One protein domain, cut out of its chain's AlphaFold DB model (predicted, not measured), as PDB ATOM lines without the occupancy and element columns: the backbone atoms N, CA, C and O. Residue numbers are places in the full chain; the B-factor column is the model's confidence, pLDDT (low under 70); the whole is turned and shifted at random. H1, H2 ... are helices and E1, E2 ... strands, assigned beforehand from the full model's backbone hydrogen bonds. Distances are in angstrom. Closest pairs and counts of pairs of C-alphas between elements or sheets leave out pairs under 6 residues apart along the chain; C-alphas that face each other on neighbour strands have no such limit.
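What this domain is: This is residues 187 to 351 of the 351 residues of an uncharacterized protein of Kordia sp. TARA_039_SRF (UniProt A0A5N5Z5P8). What does the model look like? It is one long, twisted sheet of eight strands side by side in chain order, splayed between E4 and E5, with the short helix H1 over the E1 edge. Before H1, a long stretch runs from beside E5, where residues 192 to 193 pair antiparallel with residues 294 to 295, to the E1 end of the sheet. What is it made of? The 165 printed residues hold H1 and then E1 to E8, all antiparallel, mostly strand, with under half of the residues in named elements; it is only just compact, close to loose, with a radius of gyration of the C-alphas of 17.9 A and spans of 64 by 39 by 26 A.

How they stand to each other: Where is the helix? H1, residues 210 to 215, is on the sheet at a height of 8.4 A; it lies only just over E1, residues 228 to 231, with 3 C-alphas falling on it, and their closest C-alphas, of Thr 212 and Thr 231, are 5.5 A apart. On the local plane it runs only just slantwise to E1, at 59 degrees, and every O i to N i+4 pair in H1 is within hydrogen-bond range. How do the strands follow? E1, E2 at residues 250 to 257, E3 at 263 to 271, E4 at 274 to 283, E5 at 291 to 296, E6 at 301 to 311, E7 at 321 to 332 and E8 at 338 to 350 form a meander, each strand the antiparallel neighbour of the one before, with E1 and E8 as edge strands. Which backbone atoms pair? N 230 and O 255 are 2.9 A apart for E1 and E2, N 254 and O 266 3.0 A for E2 and E3, N 267 and O 278 2.8 A for E3 and E4, and N 282 and O 292 3.1 A for E4 and E5, whose directions differ by 125 degrees. N 293 and O 305 are 3.0 A apart for E5 and E6, N 306 and O 326 2.9 A for E6 and E7, and N 327 and O 344 2.9 A for E7 and E8.

Where its parts are: Where do the elements begin and end? C-alpha 210 of H1 is at (101.040, 90.905, 84.991), and C-alpha 350 of E8 is at (65.927, 62.076, 74.532). How long are the longer strands? E4 measures 27.6 A, E6 33.3 A, E7 34.5 A and E8 34.2 A; E8 bends by 68 degrees at residue 341.

The domain as a whole: How large is it? The two C-alphas farthest apart, of Asn 244 and Lys 317, are 64.1 A apart. Which links are long? Those from H1 to E1 and from E1 to E2 are long, and the printed part has no cut. Where is confidence low? The pLDDT is under 70 at residues 242 to 248, 286 to 288, 312 to 319 and 351.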
ATOM      1  N   PHE A 187     104.082  59.861  84.211       90.75
ATOM      2  CA  PHE A 187     104.047  60.898  85.237       90.75
ATOM      3  C   PHE A 187     102.922  61.933  85.077       90.75
ATOM      4  O   PHE A 187     102.878  62.872  85.863       90.75
ATOM      5  N   ILE A 188     102.022  61.818  84.089       92.50
ATOM      6  CA  ILE A 188     100.877  62.742  83.964       92.50
ATOM      7  C   ILE A 188      99.921  62.517  85.140       92.50
ATOM      8  O   ILE A 188      99.338  61.441  85.254       92.50
ATOM      9  N   LYS A 189      99.711  63.538  85.974       92.88
ATOM     10  CA  LYS A 189      98.943  63.453  87.227       92.88
ATOM     11  C   LYS A 189      97.449  63.219  87.015       92.88
ATOM     12  O   LYS A 189      96.827  62.404  87.692       92.88
ATOM     13  N   HIS A 190      96.876  63.913  86.037       93.25
ATOM     14  CA  HIS A 190      95.476  63.772  85.650       93.25
ATOM     15  C   HIS A 190      95.410  63.272  84.209       93.25
ATOM     16  O   HIS A 190      95.298  64.035  83.256       93.25
ATOM     17  N   LYS A 191      95.520  61.945  84.056       94.88
ATOM     18  CA  LYS A 191      95.440  61.256  82.754       94.88
ATOM     19  C   LYS A 191      94.050  61.387  82.109       94.88
ATOM     20  O   LYS A 191      93.923  61.164  80.913       94.88
ATOM     21  N   LYS A 192      93.032  61.792  82.876       95.81
ATOM     22  CA  LYS A 192      91.680  62.129  82.422       95.81
ATOM     23  C   LYS A 192      91.216  63.407  83.124       95.81
ATOM     24  O   LYS A 192      91.367  63.512  84.341       95.81
ATOM     25  N   GLU A 193      90.655  64.341  82.370       95.25
ATOM     26  CA  GLU A 193      90.155  65.639  82.840       95.25
ATOM     27  C   GLU A 193      88.681  65.805  82.430       95.25
ATOM     28  O   GLU A 193      88.264  65.357  81.359       95.25
ATOM     29  N   HIS A 194      87.877  66.412  83.305       91.31
ATOM     30  CA  HIS A 194      86.412  66.460  83.213       91.31
ATOM     31  C   HIS A 194      85.896  67.903  83.374       91.31
ATOM     32  O   HIS A 194      86.517  68.672  84.098       91.31
ATOM     33  N   PRO A 195      84.724  68.272  82.820       88.44
ATOM     34  CA  PRO A 195      84.097  69.584  83.040       88.44
ATOM     35  C   PRO A 195      84.015  69.996  84.519       88.44
ATOM     36  O   PRO A 195      84.174  71.166  84.859       88.44
ATOM     37  N   ASP A 196      83.822  69.022  85.410       83.31
ATOM     38  CA  ASP A 196      83.693  69.236  86.852       83.31
ATOM     39  C   ASP A 196      85.049  69.436  87.570       83.31
ATOM     40  O   ASP A 196      85.070  69.931  88.698       83.31
ATOM     41  N   SER A 197      86.189  69.126  86.929       80.94
ATOM     42  CA  SER A 197      87.524  69.486  87.447       80.94
ATOM     43  C   SER A 197      87.862  70.966  87.226       80.94
ATOM     44  O   SER A 197      88.796  71.486  87.838       80.94
ATOM     45  N   VAL A 198      87.069  71.678  86.414       82.75
ATOM     46  CA  VAL A 198      87.164  73.128  86.209       82.75
ATOM     47  C   VAL A 198      86.566  73.863  87.422       82.75
ATOM     48  O   VAL A 198      85.495  74.471  87.357       82.75
ATOM     49  N   ASN A 199      87.243  73.765  88.568       71.19
ATOM     50  CA  ASN A 199      86.755  74.208  89.878       71.19
ATOM     51  C   ASN A 199      87.579  75.373  90.465       71.19
ATOM     52  O   ASN A 199      87.977  75.359  91.631       71.19
ATOM     53  N   ILE A 200      87.848  76.393  89.646       76.06
ATOM     54  CA  ILE A 200      88.417  77.670  90.099       76.06
ATOM     55  C   ILE A 200      87.297  78.648  90.487       76.06
ATOM     56  O   ILE A 200      86.289  78.776  89.790       76.06
ATOM     57  N   LYS A 201      87.475  79.373  91.599       75.50
ATOM     58  CA  LYS A 201      86.568  80.462  91.983       75.50
ATOM     59  C   LYS A 201      86.789  81.661  91.058       75.50
ATOM     60  O   LYS A 201      87.868  82.249  91.051       75.50
ATOM     61  N   ILE A 202      85.749  82.049  90.324       75.06
ATOM     62  CA  ILE A 202      85.770  83.229  89.457       75.06
ATOM     63  C   ILE A 202      85.778  84.496  90.335       75.06
ATOM     64  O   ILE A 202      84.837  84.759  91.082       75.06
ATOM     65  N   ASP A 203      86.856  85.273  90.242       80.50
ATOM     66  CA  ASP A 203      86.989  86.633  90.785       80.50
ATOM     67  C   ASP A 203      87.834  87.457  89.807       80.50
ATOM     68  O   ASP A 203      89.046  87.617  89.970       80.50
ATOM     69  N   LEU A 204      87.179  87.935  88.746       81.19
ATOM     70  CA  LEU A 204      87.814  88.538  87.567       81.19
ATOM     71  C   LEU A 204      88.701  89.757  87.882       81.19
ATOM     72  O   LEU A 204      89.543  90.124  87.071       81.19
ATOM     73  N   LYS A 205      88.570  90.355  89.076       81.38
ATOM     74  CA  LYS A 205      89.431  91.445  89.570       81.38
ATOM     75  C   LYS A 205      90.906  91.058  89.673       81.38
ATOM     76  O   LYS A 205      91.765  91.926  89.590       81.38
ATOM     77  N   ASN A 206      91.177  89.773  89.905       82.50
ATOM     78  CA  ASN A 206      92.509  89.220  90.146       82.50
ATOM     79  C   ASN A 206      92.996  88.332  88.981       82.50
ATOM     80  O   ASN A 206      93.914  87.529  89.159       82.50
ATOM     81  N   TRP A 207      92.347  88.443  87.817       88.56
ATOM     82  CA  TRP A 207      92.678  87.769  86.557       88.56
ATOM     83  C   TRP A 207      93.303  88.789  85.588       88.56
ATOM     84  O   TRP A 207      93.185  89.993  85.805       88.56
ATOM     85  N   ASN A 208      93.992  88.327  84.538       90.19
ATOM     86  CA  ASN A 208      94.829  89.175  83.667       90.19
ATOM     87  C   ASN A 208      95.908  89.976  84.436       90.19
ATOM     88  O   ASN A 208      96.311  91.063  84.020       90.19
ATOM     89  N   ASP A 209      96.398  89.444  85.562       89.69
ATOM     90  CA  ASP A 209      97.524  90.034  86.287       89.69
ATOM     91  C   ASP A 209      98.837  89.928  85.483       89.69
ATOM     92  O   ASP A 209      98.991  89.084  84.597       89.69
ATOM     93  N   SER A 210      99.809  90.791  85.784       88.88
ATOM     94  CA  SER A 210     101.040  90.905  84.991       88.88
ATOM     95  C   SER A 210     101.953  89.673  85.045       88.88
ATOM     96  O   SER A 210     102.787  89.516  84.153       88.88
ATOM     97  N   GLU A 211     101.805  88.788  86.033       89.81
ATOM     98  CA  GLU A 211     102.563  87.539  86.139       89.81
ATOM     99  C   GLU A 211     101.913  86.428  85.304       89.81
ATOM    100  O   GLU A 211     102.596  85.781  84.504       89.81
ATOM    101  N   THR A 212     100.585  86.286  85.386       90.19
ATOM    102  CA  THR A 212      99.773  85.459  84.480       90.19
ATOM    103  C   THR A 212     100.049  85.832  83.025       90.19
ATOM    104  O   THR A 212     100.398  84.976  82.216       90.19
ATOM    105  N   LEU A 213      99.940  87.115  82.668       90.38
ATOM    106  CA  LEU A 213     100.105  87.541  81.276       90.38
ATOM    107  C   LEU A 213     101.538  87.337  80.770       90.38
ATOM    108  O   LEU A 213     101.727  86.923  79.632       90.38
ATOM    109  N   LYS A 214     102.551  87.562  81.616       89.31
ATOM    110  CA  LYS A 214     103.962  87.345  81.258       89.31
ATOM    111  C   LYS A 214     104.306  85.861  81.101       89.31
ATOM    112  O   LYS A 214     105.009  85.505  80.161       89.31
ATOM    113  N   SER A 215     103.829  84.996  81.995       86.94
ATOM    114  CA  SER A 215     104.051  83.541  81.905       86.94
ATOM    115  C   SER A 215     103.305  82.911  80.721       86.94
ATOM    116  O   SER A 215     103.814  81.985  80.086       86.94
ATOM    117  N   LEU A 216     102.150  83.475  80.353       89.81
ATOM    118  CA  LEU A 216     101.386  83.112  79.159       89.81
ATOM    119  C   LEU A 216     101.776  83.910  77.891       89.81
ATOM    120  O   LEU A 216     101.122  83.748  76.862       89.81
ATOM    121  N   ASP A 217     102.848  84.711  77.903       87.56
ATOM    122  CA  ASP A 217     103.316  85.521  76.753       87.56
ATOM    123  C   ASP A 217     102.183  86.317  76.049       87.56
ATOM    124  O   ASP A 217     102.141  86.487  74.828       87.56
ATOM    125  N   LEU A 218     101.198  86.766  76.835       86.31
ATOM    126  CA  LEU A 218      99.997  87.444  76.359       86.31
ATOM    127  C   LEU A 218     100.212  88.957  76.340       86.31
ATOM    128  O   LEU A 218     100.404  89.611  77.367       86.31
ATOM    129  N   VAL A 219     100.109  89.539  75.148       80.81
ATOM    130  CA  VAL A 219     100.135  90.992  74.966       80.81
ATOM    131  C   VAL A 219      98.739  91.553  75.237       80.81
ATOM    132  O   VAL A 219      97.806  91.234  74.506       80.81
ATOM    133  N   ASN A 220      98.606  92.435  76.234       73.12
ATOM    134  CA  ASN A 220      97.328  93.038  76.654       73.12
ATOM    135  C   ASN A 220      96.458  93.574  75.498       73.12
ATOM    136  O   ASN A 220      95.246  93.408  75.512       73.12
ATOM    137  N   SER A 221      97.060  94.170  74.463       76.12
ATOM    138  CA  SER A 221      96.342  94.701  73.291       76.12
ATOM    139  C   SER A 221      95.804  93.642  72.313       76.12
ATOM    140  O   SER A 221      95.241  94.007  71.284       76.12
ATOM    141  N   LYS A 222      95.983  92.347  72.607       80.25
ATOM    142  CA  LYS A 222      95.457  91.207  71.834       80.25
ATOM    143  C   LYS A 222      94.417  90.376  72.597       80.25
ATOM    144  O   LYS A 222      93.896  89.423  72.031       80.25
ATOM    145  N   ILE A 223      94.144  90.707  73.859       85.62
ATOM    146  CA  ILE A 223      93.165  90.012  74.704       85.62
ATOM    147  C   ILE A 223      91.753  90.437  74.283       85.62
ATOM    148  O   ILE A 223      91.502  91.623  74.062       85.62
ATOM    149  N   GLY A 224      90.829  89.481  74.149       83.75
ATOM    150  CA  GLY A 224      89.437  89.787  73.813       83.75
ATOM    151  C   GLY A 224      88.716  90.568  74.920       83.75
ATOM    152  O   GLY A 224      89.008  90.410  76.101       83.75
ATOM    153  N   LEU A 225      87.723  91.386  74.551       78.50
ATOM    154  CA  LEU A 225      87.006  92.296  75.469       78.50
ATOM    155  C   LEU A 225      86.348  91.623  76.692       78.50
ATOM    156  O   LEU A 225      86.109  92.306  77.681       78.50
ATOM    157  N   ASN A 226      86.075  90.316  76.623       84.25
ATOM    158  CA  ASN A 226      85.538  89.502  77.721       84.25
ATOM    159  C   ASN A 226      86.425  88.272  78.017       84.25
ATOM    160  O   ASN A 226      85.931  87.266  78.515       84.25
ATOM    161  N   GLU A 227      87.713  88.313  77.663       90.19
ATOM    162  CA  GLU A 227      88.652  87.225  77.950       90.19
ATOM    163  C   GLU A 227      89.467  87.497  79.215       90.19
ATOM    164  O   GLU A 227      90.187  88.497  79.322       90.19
ATOM    165  N   TYR A 228      89.416  86.556  80.154       91.88
ATOM    166  CA  TYR A 228      90.198  86.616  81.382       91.88
ATOM    167  C   TYR A 228      91.016  85.343  81.544       91.88
ATOM    168  O   TYR A 228      90.490  84.239  81.446       91.88
ATOM    169  N   TYR A 229      92.296  85.500  81.850       93.62
ATOM    170  CA  TYR A 229      93.261  84.425  82.024       93.62
ATOM    171  C   TYR A 229      93.739  84.388  83.482       93.62
ATOM    172  O   TYR A 229      93.892  85.439  84.116       93.62
ATOM    173  N   LYS A 230      94.006  83.190  84.013       93.38
ATOM    174  CA  LYS A 230      94.632  83.002  85.331       93.38
ATOM    175  C   LYS A 230      95.489  81.741  85.380       93.38
ATOM    176  O   LYS A 230      94.984  80.654  85.116       93.38
ATOM    177  N   THR A 231      96.766  81.853  85.743       93.19
ATOM    178  CA  THR A 231      97.619  80.674  85.981       93.19
ATOM    179  C   THR A 231      97.185  79.883  87.219       93.19
ATOM    180  O   THR A 231      96.620  80.427  88.169       93.19
ATOM    181  N   SER A 232      97.438  78.573  87.192       91.50
ATOM    182  CA  SER A 232      97.166  77.634  88.281       91.50
ATOM    183  C   SER A 232      98.470  77.170  88.929       91.50
ATOM    184  O   SER A 232      99.465  76.957  88.243       91.50
ATOM    185  N   ASN A 233      98.433  76.913  90.238       89.44
ATOM    186  CA  ASN A 233      99.520  76.232  90.954       89.44
ATOM    187  C   ASN A 233      99.432  74.693  90.819       89.44
ATOM    188  O   ASN A 233     100.160  73.964  91.492       89.44
ATOM    189  N   GLU A 234      98.521  74.170  89.990       91.19
ATOM    190  CA  GLU A 234      98.435  72.740  89.685       91.19
ATOM    191  C   GLU A 234      99.597  72.275  88.796       91.19
ATOM    192  O   GLU A 234      99.688  72.625  87.620       91.19
ATOM    193  N   SER A 235     100.441  71.393  89.330       90.44
ATOM    194  CA  SER A 235     101.413  70.630  88.543       90.44
ATOM    195  C   SER A 235     100.703  69.651  87.597       90.44
ATOM    196  O   SER A 235      99.899  68.831  88.046       90.44
ATOM    197  N   PHE A 236     101.035  69.691  86.301       92.06
ATOM    198  CA  PHE A 236     100.574  68.705  85.310       92.06
ATOM    199  C   PHE A 236     101.193  67.312  85.529       92.06
ATOM    200  O   PHE A 236     100.544  66.289  85.293       92.06
ATOM    201  N   LEU A 237     102.441  67.275  86.002       91.06
ATOM    202  CA  LEU A 237     103.160  66.046  86.328       91.06
ATOM    203  C   LEU A 237     103.107  65.741  87.833       91.06
ATOM    204  O   LEU A 237     103.009  66.643  88.663       91.06
ATOM    205  N   GLU A 238     103.197  64.457  88.168       89.50
ATOM    206  CA  GLU A 238     103.303  63.929  89.538       89.50
ATOM    207  C   GLU A 238     104.687  64.187  90.156       89.50
ATOM    208  O   GLU A 238     104.824  64.192  91.378       89.50
ATOM    209  N   ILE A 239     105.706  64.405  89.317       83.81
ATOM    210  CA  ILE A 239     107.102  64.589  89.715       83.81
ATOM    211  C   ILE A 239     107.731  65.836  89.087       83.81
ATOM    212  O   ILE A 239     107.481  66.166  87.928       83.81
ATOM    213  N   GLU A 240     108.629  66.476  89.836       78.44
ATOM    214  CA  GLU A 240     109.534  67.499  89.317       78.44
ATOM    215  C   GLU A 240     110.746  66.831  88.649       78.44
ATOM    216  O   GLU A 240     111.548  66.154  89.306       78.44
ATOM    217  N   ILE A 241     110.861  66.990  87.328       73.88
ATOM    218  CA  ILE A 241     111.964  66.470  86.511       73.88
ATOM    219  C   ILE A 241     113.002  67.585  86.349       73.88
ATOM    220  O   ILE A 241     112.681  68.625  85.789       73.88
ATOM    221  N   ASP A 242     114.238  67.332  86.793       66.31
ATOM    222  CA  ASP A 242     115.391  68.257  86.818       66.31
ATOM    223  C   ASP A 242     115.431  69.297  85.666       66.31
ATOM    224  O   ASP A 242     115.917  69.011  84.563       66.31
ATOM    225  N   GLU A 243     114.962  70.522  85.951       51.03
ATOM    226  CA  GLU A 243     114.825  71.626  84.985       51.03
ATOM    227  C   GLU A 243     116.161  72.222  84.508       51.03
ATOM    228  O   GLU A 243     116.187  72.990  83.542       51.03
ATOM    229  N   ASN A 244     117.305  71.852  85.104       49.81
ATOM    230  CA  ASN A 244     118.619  72.430  84.771       49.81
ATOM    231  C   ASN A 244     119.069  72.173  83.312       49.81
ATOM    232  O   ASN A 244     120.129  72.631  82.876       49.81
ATOM    233  N   LYS A 245     118.262  71.457  82.521       52.84
ATOM    234  CA  LYS A 245     118.410  71.263  81.077       52.84
ATOM    235  C   LYS A 245     117.237  71.938  80.354       52.84
ATOM    236  O   LYS A 245     116.212  71.303  80.138       52.84
ATOM    237  N   LYS A 246     117.458  73.186  79.907       48.91
ATOM    238  CA  LYS A 246     116.552  74.128  79.187       48.91
ATOM    239  C   LYS A 246     115.952  73.634  77.840       48.91
ATOM    240  O   LYS A 246     115.964  74.361  76.846       48.91
ATOM    241  N   ILE A 247     115.594  72.355  77.736       53.75
ATOM    242  CA  ILE A 247     115.328  71.626  76.482       53.75
ATOM    243  C   ILE A 247     114.278  70.501  76.680       53.75
ATOM    244  O   ILE A 247     113.927  69.811  75.728       53.75
ATOM    245  N   GLU A 248     113.781  70.277  77.898       67.56
ATOM    246  CA  GLU A 248     112.551  69.502  78.125       67.56
ATOM    247  C   GLU A 248     111.350  70.483  78.124       67.56
ATOM    248  O   GLU A 248     111.559  71.666  78.409       67.56
ATOM    249  N   PRO A 249     110.121  70.059  77.769       77.88
ATOM    250  CA  PRO A 249     108.958  70.948  77.765       77.88
ATOM    251  C   PRO A 249     108.559  71.369  79.186       77.88
ATOM    252  O   PRO A 249     108.441  70.525  80.074       77.88
ATOM    253  N   GLN A 250     108.297  72.663  79.382       84.75
ATOM    254  CA  GLN A 250     107.660  73.190  80.589       84.75
ATOM    255  C   GLN A 250     106.134  73.149  80.441       84.75
ATOM    256  O   GLN A 250     105.598  73.370  79.352       84.75
ATOM    257  N   PHE A 251     105.435  72.864  81.539       89.38
ATOM    258  CA  PHE A 251     103.986  72.664  81.565       89.38
ATOM    259  C   PHE A 251     103.335  73.668  82.520       89.38
ATOM    260  O   PHE A 251     103.593  73.627  83.721       89.38
ATOM    261  N   ILE A 252     102.475  74.542  81.996       91.94
ATOM    262  CA  ILE A 252     101.729  75.532  82.787       91.94
ATOM    263  C   ILE A 252     100.241  75.218  82.654       91.94
ATOM    264  O   ILE A 252      99.695  75.258  81.553       91.94
ATOM    265  N   ILE A 253      99.568  74.932  83.769       94.38
ATOM    266  CA  ILE A 253      98.102  74.877  83.795       94.38
ATOM    267  C   ILE A 253      97.576  76.298  84.004       94.38
ATOM    268  O   ILE A 253      98.044  77.026  84.882       94.38
ATOM    269  N   TYR A 254      96.598  76.705  83.201       94.69
ATOM    270  CA  TYR A 254      95.906  77.980  83.366       94.69
ATOM    271  C   TYR A 254      94.415  77.834  83.066       94.69
ATOM    272  O   TYR A 254      93.979  76.891  82.409       94.69
ATOM    273  N   TYR A 255      93.630  78.777  83.565       94.25
ATOM    274  CA  TYR A 255      92.205  78.891  83.305       94.25
ATOM    275  C   TYR A 255      91.945  80.084  82.391       94.25
ATOM    276  O   TYR A 255      92.579  81.132  82.540       94.25
ATOM    277  N   LYS A 256      90.999  79.924  81.466       93.25
ATOM    278  CA  LYS A 256      90.453  81.007  80.649       93.25
ATOM    279  C   LYS A 256      88.949  81.103  80.892       93.25
ATOM    280  O   LYS A 256      88.239  80.109  80.786       93.25
ATOM    281  N   HIS A 257      88.480  82.298  81.214       91.50
ATOM    282  CA  HIS A 257      87.074  82.671  81.165       91.50
ATOM    283  C   HIS A 257      86.828  83.360  79.823       91.50
ATOM    284  O   HIS A 257      87.560  84.288  79.460       91.50
ATOM    285  N   SER A 258      85.821  82.885  79.100       86.06
ATOM    286  CA  SER A 258      85.409  83.380  77.786       86.06
ATOM    287  C   SER A 258      84.036  84.078  77.920       86.06
ATOM    288  O   SER A 258      83.738  84.639  78.976       86.06
ATOM    289  N   TYR A 259      83.215  84.125  76.865       76.31
ATOM    290  CA  TYR A 259      81.893  84.770  76.901       76.31
ATOM    291  C   TYR A 259      80.883  83.974  77.756       76.31
ATOM    292  O   TYR A 259      80.961  82.749  77.831       76.31
ATOM    293  N   GLY A 260      79.914  84.658  78.371       79.81
ATOM    294  CA  GLY A 260      78.882  84.016  79.195       79.81
ATOM    295  C   GLY A 260      79.442  83.435  80.495       79.81
ATOM    296  O   GLY A 260      80.178  84.115  81.209       79.81
ATOM    297  N   ASP A 261      79.114  82.176  80.790       80.19
ATOM    298  CA  ASP A 261      79.689  81.384  81.888       80.19
ATOM    299  C   ASP A 261      80.832  80.442  81.441       80.19
ATOM    300  O   ASP A 261      81.315  79.634  82.239       80.19
ATOM    301  N   GLN A 262      81.268  80.531  80.174       88.56
ATOM    302  CA  GLN A 262      82.250  79.621  79.580       88.56
ATOM    303  C   GLN A 262      83.600  79.696  80.306       88.56
ATOM    304  O   GLN A 262      84.300  80.714  80.275       88.56
ATOM    305  N   LEU A 263      83.993  78.573  80.909       90.94
ATOM    306  CA  LEU A 263      85.215  78.433  81.689       90.94
ATOM    307  C   LEU A 263      86.006  77.200  81.235       90.94
ATOM    308  O   LEU A 263      85.547  76.058  81.319       90.94
ATOM    309  N   GLU A 264      87.228  77.452  80.778       93.69
ATOM    310  CA  GLU A 264      88.145  76.495  80.162       93.69
ATOM    311  C   GLU A 264      89.368  76.271  81.066       93.69
ATOM    312  O   GLU A 264      89.983  77.227  81.544       93.69
ATOM    313  N   LYS A 265      89.763  75.009  81.271       95.44
ATOM    314  CA  LYS A 265      91.064  74.617  81.836       95.44
ATOM    315  C   LYS A 265      91.996  74.260  80.684       95.44
ATOM    316  O   LYS A 265      91.683  73.365  79.899       95.44
ATOM    317  N   PHE A 266      93.142  74.919  80.602       95.44
ATOM    318  CA  PHE A 266      94.157  74.715  79.575       95.44
ATOM    319  C   PHE A 266      95.456  74.147  80.156       95.44
ATOM    320  O   PHE A 266      95.870  74.487  81.266       95.44
ATOM    321  N   LEU A 267      96.133  73.340  79.344       94.56
ATOM    322  CA  LEU A 267      97.545  73.012  79.463       94.56
ATOM    323  C   LEU A 267      98.321  73.791  78.400       94.56
ATOM    324  O   LEU A 267      98.191  73.514  77.207       94.56
ATOM    325  N   ARG A 268      99.169  74.719  78.838       93.00
ATOM    326  CA  ARG A 268     100.230  75.294  78.015       93.00
ATOM    327  C   ARG A 268     101.464  74.409  78.067       93.00
ATOM    328  O   ARG A 268     101.910  74.015  79.145       93.00
ATOM    329  N   ILE A 269     102.051  74.174  76.902       90.06
ATOM    330  CA  ILE A 269     103.286  73.413  76.729       90.06
ATOM    331  C   ILE A 269     104.322  74.337  76.089       90.06
ATOM    332  O   ILE A 269     104.196  74.724  74.927       90.06
ATOM    333  N   GLN A 270     105.332  74.725  76.865       85.81
ATOM    334  CA  GLN A 270     106.416  75.614  76.449       85.81
ATOM    335  C   GLN A 270     107.668  74.800  76.117       85.81
ATOM    336  O   GLN A 270     108.358  74.274  76.987       85.81
ATOM    337  N   ASN A 271     107.971  74.719  74.826       80.69
ATOM    338  CA  ASN A 271     109.268  74.305  74.310       80.69
ATOM    339  C   ASN A 271     110.127  75.559  74.057       80.69
ATOM    340  O   ASN A 271     109.591  76.641  73.824       80.69
ATOM    341  N   LYS A 272     111.459  75.407  74.034       74.69
ATOM    342  CA  LYS A 272     112.454  76.504  73.954       74.69
ATOM    343  C   LYS A 272     112.100  77.661  73.000       74.69
ATOM    344  O   LYS A 272     112.384  78.808  73.322       74.69
ATOM    345  N   ASP A 273     111.535  77.348  71.833       75.31
ATOM    346  CA  ASP A 273     111.240  78.309  70.761       75.31
ATOM    347  C   ASP A 273     109.746  78.315  70.345       75.31
ATOM    348  O   ASP A 273     109.406  78.888  69.309       75.31
ATOM    349  N   ARG A 274     108.853  77.633  71.091       79.12
ATOM    350  CA  ARG A 274     107.413  77.482  70.773       79.12
ATOM    351  C   ARG A 274     106.554  77.204  72.012       79.12
ATOM    352  O   ARG A 274     106.831  76.255  72.743       79.12
ATOM    353  N   SER A 275     105.447  77.925  72.163       85.81
ATOM    354  CA  SER A 275     104.322  77.549  73.031       85.81
ATOM    355  C   SER A 275     103.185  76.917  72.218       85.81
ATOM    356  O   SER A 275     102.941  77.313  71.078       85.81
ATOM    357  N   THR A 276     102.472  75.962  72.819       88.44
ATOM    358  CA  THR A 276     101.212  75.418  72.289       88.44
ATOM    359  C   THR A 276     100.231  75.181  73.435       88.44
ATOM    360  O   THR A 276     100.630  74.653  74.474       88.44
ATOM    361  N   ASP A 277      98.962  75.541  73.241       90.56
ATOM    362  CA  ASP A 277      97.907  75.444  74.257       90.56
ATOM    363  C   ASP A 277      96.871  74.374  73.894       90.56
ATOM    364  O   ASP A 277      96.419  74.291  72.751       90.56
ATOM    365  N   PHE A 278      96.463  73.577  74.884       90.31
ATOM    366  CA  PHE A 278      95.473  72.511  74.734       90.31
ATOM    367  C   PHE A 278      94.407  72.605  75.827       90.31
ATOM    368  O   PHE A 278      94.734  72.645  77.010       90.31
ATOM    369  N   ILE A 279      93.126  72.602  75.449       93.44
ATOM    370  CA  ILE A 279      92.018  72.514  76.413       93.44
ATOM    371  C   ILE A 279      92.059  71.127  77.065       93.44
ATOM    372  O   ILE A 279      91.960  70.124  76.362       93.44
ATOM    373  N   LEU A 280      92.171  71.081  78.393       94.81
ATOM    374  CA  LEU A 280      92.035  69.874  79.214       94.81
ATOM    375  C   LEU A 280      90.565  69.586  79.547       94.81
ATOM    376  O   LEU A 280      90.122  68.439  79.479       94.81
ATOM    377  N   ALA A 281      89.806  70.623  79.899       95.00
ATOM    378  CA  ALA A 281      88.385  70.528  80.212       95.00
ATOM    379  C   ALA A 281      87.674  71.872  80.006       95.00
ATOM    380  O   ALA A 281      88.303  72.927  80.063       95.00
ATOM    381  N   MET A 282      86.357  71.840  79.797       92.88
ATOM    382  CA  MET A 282      85.519  73.041  79.698       92.88
ATOM    383  C   MET A 282      84.111  72.772  80.218       92.88
ATOM    384  O   MET A 282      83.589  71.665  80.057       92.88
ATOM    385  N   LYS A 283      83.495  73.813  80.779       87.44
ATOM    386  CA  LYS A 283      82.059  73.903  81.057       87.44
ATOM    387  C   LYS A 283      81.538  75.294  80.673       87.44
ATOM    388  O   LYS A 283      82.308  76.253  80.705       87.44
ATOM    389  N   GLY A 284      80.240  75.395  80.410       81.44
ATOM    390  CA  GLY A 284      79.571  76.663  80.116       81.44
ATOM    391  C   GLY A 284      79.636  77.058  78.640       81.44
ATOM    392  O   GLY A 284      80.266  76.385  77.824       81.44
ATOM    393  N   GLY A 285      78.952  78.150  78.322       74.12
ATOM    394  CA  GLY A 285      78.608  78.597  76.977       74.12
ATOM    395  C   GLY A 285      77.125  78.965  76.925       74.12
ATOM    396  O   GLY A 285      76.257  78.110  77.089       74.12
ATOM    397  N   ASP A 286      76.812  80.242  76.696       58.78
ATOM    398  CA  ASP A 286      75.417  80.676  76.586       58.78
ATOM    399  C   ASP A 286      74.724  80.041  75.364       58.78
ATOM    400  O   ASP A 286      75.299  79.918  74.282       58.78
ATOM    401  N   SER A 287      73.440  79.708  75.516       53.25
ATOM    402  CA  SER A 287      72.569  78.983  74.560       53.25
ATOM    403  C   SER A 287      72.780  77.464  74.450       53.25
ATOM    404  O   SER A 287      71.797  76.754  74.261       53.25
ATOM    405  N   PHE A 288      74.001  76.943  74.608       60.31
ATOM    406  CA  PHE A 288      74.296  75.505  74.491       60.31
ATOM    407  C   PHE A 288      75.236  75.058  75.605       60.31
ATOM    408  O   PHE A 288      76.335  75.589  75.728       60.31
ATOM    409  N   THR A 289      74.872  74.026  76.374       74.31
ATOM    410  CA  THR A 289      75.784  73.503  77.408       74.31
ATOM    411  C   THR A 289      76.891  72.661  76.767       74.31
ATOM    412  O   THR A 289      76.832  71.430  76.792       74.31
ATOM    413  N   GLU A 290      77.902  73.315  76.191       85.00
ATOM    414  CA  GLU A 290      79.117  72.643  75.734       85.00
ATOM    415  C   GLU A 290      79.939  72.162  76.941       85.00
ATOM    416  O   GLU A 290      80.115  72.843  77.958       85.00
ATOM    417  N   LYS A 291      80.431  70.931  76.834       90.00
ATOM    418  CA  LYS A 291      81.286  70.281  77.820       90.00
ATOM    419  C   LYS A 291      82.450  69.614  77.115       90.00
ATOM    420  O   LYS A 291      82.243  68.784  76.232       90.00
ATOM    421  N   ILE A 292      83.670  69.925  77.544       92.88
ATOM    422  CA  ILE A 292      84.880  69.264  77.046       92.88
ATOM    423  C   ILE A 292      85.456  68.393  78.158       92.88
ATOM    424  O   ILE A 292      85.711  68.876  79.261       92.88
ATOM    425  N   ASN A 293      85.705  67.124  77.839       94.94
ATOM    426  CA  ASN A 293      86.538  66.218  78.627       94.94
ATOM    427  C   ASN A 293      87.702  65.710  77.766       94.94
ATOM    428  O   ASN A 293      87.578  65.586  76.544       94.94
ATOM    429  N   THR A 294      88.828  65.376  78.393       96.88
ATOM    430  CA  THR A 294      90.000  64.842  77.683       96.88
ATOM    431  C   THR A 294      90.643  63.675  78.412       96.88
ATOM    432  O   THR A 294      90.442  63.484  79.613       96.88
ATOM    433  N   GLU A 295      91.381  62.850  77.671       96.75
ATOM    434  CA  GLU A 295      91.994  61.636  78.200       96.75
ATOM    435  C   GLU A 295      93.278  61.269  77.449       96.75
ATOM    436  O   GLU A 295      93.267  60.997  76.247       96.75
ATOM    437  N   PHE A 296      94.392  61.214  78.174       95.44
ATOM    438  CA  PHE A 296      95.615  60.547  77.751       95.44
ATOM    439  C   PHE A 296      95.421  59.037  77.963       95.44
ATOM    440  O   PHE A 296      95.517  58.534  79.080       95.44
ATOM    441  N   ILE A 297      95.108  58.318  76.882       95.88
ATOM    442  CA  ILE A 297      94.775  56.883  76.901       95.88
ATOM    443  C   ILE A 297      96.037  56.033  77.101       95.88
ATOM    444  O   ILE A 297      96.034  55.040  77.824       95.88
ATOM    445  N   ASN A 298      97.117  56.413  76.421       93.06
ATOM    446  CA  ASN A 298      98.454  55.839  76.540       93.06
ATOM    447  C   ASN A 298      99.485  56.888  76.098       93.06
ATOM    448  O   ASN A 298      99.122  58.009  75.751       93.06
ATOM    449  N   ASP A 299     100.763  56.521  76.051       91.06
ATOM    450  CA  ASP A 299     101.863  57.441  75.751       91.06
ATOM    451  C   ASP A 299     101.923  57.957  74.299       91.06
ATOM    452  O   ASP A 299     102.761  58.797  73.968       91.06
ATOM    453  N   SER A 300     101.022  57.498  73.431       92.44
ATOM    454  CA  SER A 300     100.907  57.951  72.044       92.44
ATOM    455  C   SER A 300      99.500  58.382  71.627       92.44
ATOM    456  O   SER A 300      99.368  58.993  70.569       92.44
ATOM    457  N   ILE A 301      98.459  58.105  72.424       95.88
ATOM    458  CA  ILE A 301      97.052  58.380  72.093       95.88
ATOM    459  C   ILE A 301      96.403  59.286  73.139       95.88
ATOM    460  O   ILE A 301      96.357  58.966  74.328       95.88
ATOM    461  N   PHE A 302      95.818  60.377  72.657       94.94
ATOM    462  CA  PHE A 302      94.997  61.314  73.414       94.94
ATOM    463  C   PHE A 302      93.615  61.420  72.765       94.94
ATOM    464  O   PHE A 302      93.509  61.425  71.539       94.94
ATOM    465  N   LYS A 303      92.552  61.515  73.563       96.31
ATOM    466  CA  LYS A 303      91.186  61.751  73.082       96.31
ATOM    467  C   LYS A 303      90.641  63.052  73.667       96.31
ATOM    468  O   LYS A 303      90.738  63.280  74.872       96.31
ATOM    469  N   LYS A 304      90.029  63.873  72.810       96.19
ATOM    470  CA  LYS A 304      89.132  64.967  73.200       96.19
ATOM    471  C   LYS A 304      87.703  64.510  72.929       96.19
ATOM    472  O   LYS A 304      87.422  64.024  71.836       96.19
ATOM    473  N   THR A 305      86.806  64.705  73.883       94.94
ATOM    474  CA  THR A 305      85.365  64.598  73.648       94.94
ATOM    475  C   THR A 305      84.731  65.952  73.913       94.94
ATOM    476  O   THR A 305      85.039  66.604  74.911       94.94
ATOM    477  N   ILE A 306      83.878  66.376  72.989       91.75
ATOM    478  CA  ILE A 306      83.063  67.582  73.082       91.75
ATOM    479  C   ILE A 306      81.611  67.123  73.089       91.75
ATOM    480  O   ILE A 306      81.199  66.427  72.165       91.75
ATOM    481  N   VAL A 307      80.857  67.491  74.118       89.38
ATOM    482  CA  VAL A 307      79.426  67.199  74.227       89.38
ATOM    483  C   VAL A 307      78.661  68.511  74.194       89.38
ATOM    484  O   VAL A 307      78.876  69.361  75.053       89.38
ATOM    485  N   PHE A 308      77.760  68.649  73.232       85.44
ATOM    486  CA  PHE A 308      76.773  69.718  73.150       85.44
ATOM    487  C   PHE A 308      75.438  69.194  73.676       85.44
ATOM    488  O   PHE A 308      75.072  68.046  73.413       85.44
ATOM    489  N   ILE A 309      74.712  70.028  74.420       81.25
ATOM    490  CA  ILE A 309      73.360  69.726  74.896       81.25
ATOM    491  C   ILE A 309      72.462  70.911  74.552       81.25
ATOM    492  O   ILE A 309      72.750  72.043  74.952       81.25
ATOM    493  N   GLU A 310      71.381  70.629  73.831       77.19
ATOM    494  CA  GLU A 310      70.373  71.586  73.370       77.19
ATOM    495  C   GLU A 310      68.983  71.172  73.884       77.19
ATOM    496  O   GLU A 310      68.680  69.983  74.019       77.19
ATOM    497  N   SER A 311      68.144  72.162  74.202       73.19
ATOM    498  CA  SER A 311      66.754  71.971  74.633       73.19
ATOM    499  C   SER A 311      65.818  72.282  73.467       73.19
ATOM    500  O   SER A 311      65.716  73.431  73.043       73.19
ATOM    501  N   ASN A 312      65.126  71.269  72.947       67.50
ATOM    502  CA  ASN A 312      64.355  71.385  71.704       67.50
ATOM    503  C   ASN A 312      62.923  71.903  71.901       67.50
ATOM    504  O   ASN A 312      62.267  72.262  70.925       67.50
ATOM    505  N   ASN A 313      62.398  71.891  73.131       61.78
ATOM    506  CA  ASN A 313      61.005  72.244  73.416       61.78
ATOM    507  C   ASN A 313      60.813  72.752  74.856       61.78
ATOM    508  O   ASN A 313      60.890  71.973  75.803       61.78
ATOM    509  N   GLU A 314      60.430  74.023  75.019       53.62
ATOM    510  CA  GLU A 314      59.974  74.598  76.304       53.62
ATOM    511  C   GLU A 314      58.438  74.571  76.477       53.62
ATOM    512  O   GLU A 314      57.856  75.334  77.252       53.62
ATOM    513  N   THR A 315      57.725  73.677  75.781       51.81
ATOM    514  CA  THR A 315      56.293  73.472  76.057       51.81
ATOM    515  C   THR A 315      56.139  72.574  77.287       51.81
ATOM    516  O   THR A 315      56.347  71.366  77.221       51.81
ATOM    517  N   GLY A 316      55.799  73.186  78.431       54.44
ATOM    518  CA  GLY A 316      55.942  72.655  79.800       54.44
ATOM    519  C   GLY A 316      55.142  71.400  80.196       54.44
ATOM    520  O   GLY A 316      54.420  71.416  81.193       54.44
ATOM    521  N   LYS A 317      55.276  70.310  79.434       57.09
ATOM    522  CA  LYS A 317      54.840  68.944  79.765       57.09
ATOM    523  C   LYS A 317      55.872  67.876  79.382       57.09
ATOM    524  O   LYS A 317      55.960  66.893  80.107       57.09
ATOM    525  N   ASN A 318      56.671  68.092  78.330       56.97
ATOM    526  CA  ASN A 318      57.794  67.228  77.943       56.97
ATOM    527  C   ASN A 318      59.056  68.088  77.756       56.97
ATOM    528  O   ASN A 318      58.974  69.139  77.127       56.97
ATOM    529  N   LEU A 319      60.208  67.630  78.255       64.19
ATOM    530  CA  LEU A 319      61.519  68.240  78.001       64.19
ATOM    531  C   LEU A 319      62.307  67.336  77.048       64.19
ATOM    532  O   LEU A 319      62.801  66.286  77.458       64.19
ATOM    533  N   GLU A 320      62.393  67.737  75.781       72.25
ATOM    534  CA  GLU A 320      63.135  67.016  74.743       72.25
ATOM    535  C   GLU A 320      64.536  67.616  74.573       72.25
ATOM    536  O   GLU A 320      64.668  68.821  74.362       72.25
ATOM    537  N   PHE A 321      65.572  66.776  74.625       72.25
ATOM    538  CA  PHE A 321      66.973  67.196  74.531       72.25
ATOM    539  C   PHE A 321      67.691  66.495  73.377       72.25
ATOM    540  O   PHE A 321      67.615  65.268  73.258       72.25
ATOM    541  N   SER A 322      68.441  67.257  72.580       78.44
ATOM    542  CA  SER A 322      69.499  66.741  71.703       78.44
ATOM    543  C   SER A 322      70.809  66.703  72.488       78.44
ATOM    544  O   SER A 322      71.138  67.626  73.236       78.44
ATOM    545  N   VAL A 323      71.560  65.619  72.315       79.56
ATOM    546  CA  VAL A 323      72.931  65.472  72.799       79.56
ATOM    547  C   VAL A 323      73.795  65.056  71.620       79.56
ATOM    548  O   VAL A 323      73.668  63.938  71.117       79.56
ATOM    549  N   ASP A 324      74.689  65.948  71.209       84.69
ATOM    550  CA  ASP A 324      75.687  65.686  70.177       84.69
ATOM    551  C   ASP A 324      77.058  65.524  70.823       84.69
ATOM    552  O   ASP A 324      77.515  66.383  71.573       84.69
ATOM    553  N   SER A 325      77.723  64.408  70.540       89.31
ATOM    554  CA  SER A 325      79.045  64.081  71.071       89.31
ATOM    555  C   SER A 325      80.038  63.907  69.929       89.31
ATOM    556  O   SER A 325      79.905  62.991  69.120       89.31
ATOM    557  N   ILE A 326      81.042  64.779  69.868       92.25
ATOM    558  CA  ILE A 326      82.166  64.680  68.934       92.25
ATOM    559  C   ILE A 326      83.362  64.109  69.692       92.25
ATOM    560  O   ILE A 326      83.829  64.704  70.666       92.25
ATOM    561  N   ILE A 327      83.882  62.972  69.235       94.44
ATOM    562  CA  ILE A 327      85.067  62.326  69.805       94.44
ATOM    563  C   ILE A 327      86.192  62.443  68.785       94.44
ATOM    564  O   ILE A 327      86.117  61.852  67.714       94.44
ATOM    565  N   THR A 328      87.253  63.174  69.121       95.94
ATOM    566  CA  THR A 328      88.445  63.285  68.276       95.94
ATOM    567  C   THR A 328      89.623  62.577  68.932       95.94
ATOM    568  O   THR A 328      90.038  62.925  70.043       95.94
ATOM    569  N   THR A 329      90.194  61.604  68.227       96.62
ATOM    570  CA  THR A 329      91.410  60.899  68.634       96.62
ATOM    571  C   THR A 329      92.625  61.528  67.962       96.62
ATOM    572  O   THR A 329      92.692  61.679  66.738       96.62
ATOM    573  N   TYR A 330      93.628  61.839  68.774       95.44
ATOM    574  CA  TYR A 330      94.911  62.380  68.359       95.44
ATOM    575  C   TYR A 330      96.024  61.380  68.660       95.44
ATOM    576  O   TYR A 330      96.108  60.836  69.764       95.44
ATOM    577  N   LYS A 331      96.940  61.201  67.706       95.25
ATOM    578  CA  LYS A 331      98.268  60.664  68.001       95.25
ATOM    579  C   LYS A 331      99.169  61.809  68.452       95.25
ATOM    580  O   LYS A 331      99.214  62.834  67.775       95.25
ATOM    581  N   TYR A 332      99.904  61.641  69.545       90.69
ATOM    582  CA  TYR A 332     100.842  62.651  70.043       90.69
ATOM    583  C   TYR A 332     102.252  62.090  70.253       90.69
ATOM    584  O   TYR A 332     102.463  60.875  70.244       90.69
ATOM    585  N   ASN A 333     103.239  62.982  70.362       86.50
ATOM    586  CA  ASN A 333     104.648  62.630  70.545       86.50
ATOM    587  C   ASN A 333     105.220  63.156  71.880       86.50
ATOM    588  O   ASN A 333     104.553  63.858  72.634       86.50
ATOM    589  N   LYS A 334     106.495  62.847  72.146       78.69
ATOM    590  CA  LYS A 334     107.270  63.285  73.328       78.69
ATOM    591  C   LYS A 334     107.378  64.807  73.550       78.69
ATOM    592  O   LYS A 334     107.757  65.224  74.636       78.69
ATOM    593  N   LEU A 335     107.125  65.624  72.523       80.75
ATOM    594  CA  LEU A 335     107.098  67.092  72.606       80.75
ATOM    595  C   LEU A 335     105.669  67.620  72.816       80.75
ATOM    596  O   LEU A 335     105.469  68.831  72.866       80.75
ATOM    597  N   PHE A 336     104.698  66.704  72.917       84.56
ATOM    598  CA  PHE A 336     103.265  66.965  72.918       84.56
ATOM    599  C   PHE A 336     102.819  67.760  71.677       84.56
ATOM    600  O   PHE A 336     101.973  68.648  71.735       84.56
ATOM    601  N   GLU A 337     103.373  67.403  70.515       86.56
ATOM    602  CA  GLU A 337     102.790  67.752  69.219       86.56
ATOM    603  C   GLU A 337     101.704  66.714  68.893       86.56
ATOM    604  O   GLU A 337     101.992  65.516  68.811       86.56
ATOM    605  N   PHE A 338     100.458  67.165  68.731       89.56
ATOM    606  CA  PHE A 338      99.289  66.315  68.479       89.56
ATOM    607  C   PHE A 338      98.902  66.355  66.996       89.56
ATOM    608  O   PHE A 338      98.894  67.414  66.369       89.56
ATOM    609  N   LYS A 339      98.523  65.201  66.444       94.25
ATOM    610  CA  LYS A 339      97.982  65.042  65.093       94.25
ATOM    611  C   LYS A 339      96.672  64.263  65.159       94.25
ATOM    612  O   LYS A 339      96.651  63.154  65.687       94.25
ATOM    613  N   GLU A 340      95.604  64.824  64.604       95.88
ATOM    614  CA  GLU A 340      94.310  64.144  64.460       95.88
ATOM    615  C   GLU A 340      94.460  62.879  63.595       95.88
ATOM    616  O   GLU A 340      95.164  62.896  62.579       95.88
ATOM    617  N   ILE A 341      93.843  61.773  64.024       97.19
ATOM    618  CA  ILE A 341      93.866  60.487  63.304       97.19
ATOM    619  C   ILE A 341      92.475  59.888  63.062       97.19
ATOM    620  O   ILE A 341      92.326  59.083  62.149       97.19
ATOM    621  N   GLU A 342      91.480  60.264  63.863       95.50
ATOM    622  CA  GLU A 342      90.119  59.717  63.853       95.50
ATOM    623  C   GLU A 342      89.185  60.752  64.495       95.50
ATOM    624  O   GLU A 342      89.574  61.428  65.453       95.50
ATOM    625  N   LYS A 343      87.969  60.889  63.959       94.88
ATOM    626  CA  LYS A 343      86.951  61.813  64.460       94.88
ATOM    627  C   LYS A 343      85.556  61.235  64.241       94.88
ATOM    628  O   LYS A 343      85.090  61.166  63.106       94.88
ATOM    629  N   ASP A 344      84.898  60.889  65.338       91.31
ATOM    630  CA  ASP A 344      83.541  60.353  65.374       91.31
ATOM    631  C   ASP A 344      82.535  61.416  65.832       91.31
ATOM    632  O   ASP A 344      82.872  62.359  66.554       91.31
ATOM    633  N   SER A 345      81.274  61.225  65.454       89.56
ATOM    634  CA  SER A 345      80.133  62.031  65.894       89.56
ATOM    635  C   SER A 345      78.958  61.122  66.253       89.56
ATOM    636  O   SER A 345      78.555  60.293  65.436       89.56
ATOM    637  N   ILE A 346      78.395  61.289  67.448       88.69
ATOM    638  CA  ILE A 346      77.241  60.537  67.948       88.69
ATOM    639  C   ILE A 346      76.128  61.532  68.279       88.69
ATOM    640  O   ILE A 346      76.293  62.342  69.186       88.69
ATOM    641  N   HIS A 347      74.998  61.427  67.581       86.25
ATOM    642  CA  HIS A 347      73.785  62.198  67.858       86.25
ATOM    643  C   HIS A 347      72.778  61.340  68.637       86.25
ATOM    644  O   HIS A 347      72.516  60.191  68.266       86.25
ATOM    645  N   TYR A 348      72.194  61.886  69.702       82.88
ATOM    646  CA  TYR A 348      71.189  61.216  70.527       82.88
ATOM    647  C   TYR A 348      70.065  62.181  70.917       82.88
ATOM    648  O   TYR A 348      70.325  63.258  71.445       82.88
ATOM    649  N   ILE A 349      68.811  61.771  70.710       76.31
ATOM    650  CA  ILE A 349      67.626  62.529  71.132       76.31
ATOM    651  C   ILE A 349      66.965  61.805  72.301       76.31
ATOM    652  O   ILE A 349      66.631  60.620  72.202       76.31
ATOM    653  N   ARG A 350      66.723  62.535  73.392       70.25
ATOM    654  CA  ARG A 350      65.927  62.076  74.532       70.25
ATOM    655  C   ARG A 350      64.581  62.791  74.560       70.25
ATOM    656  O   ARG A 350      64.546  64.017  74.543       70.25
ATOM    657  N   LYS A 351      63.509  62.006  74.657       67.94
ATOM    658  CA  LYS A 351      62.122  62.445  74.877       67.94
ATOM    659  C   LYS A 351      61.637  62.005  76.263       67.94
ATOM    660  O   LYS A 351      62.332  61.153  76.871       67.94
TER     661      LYS A 351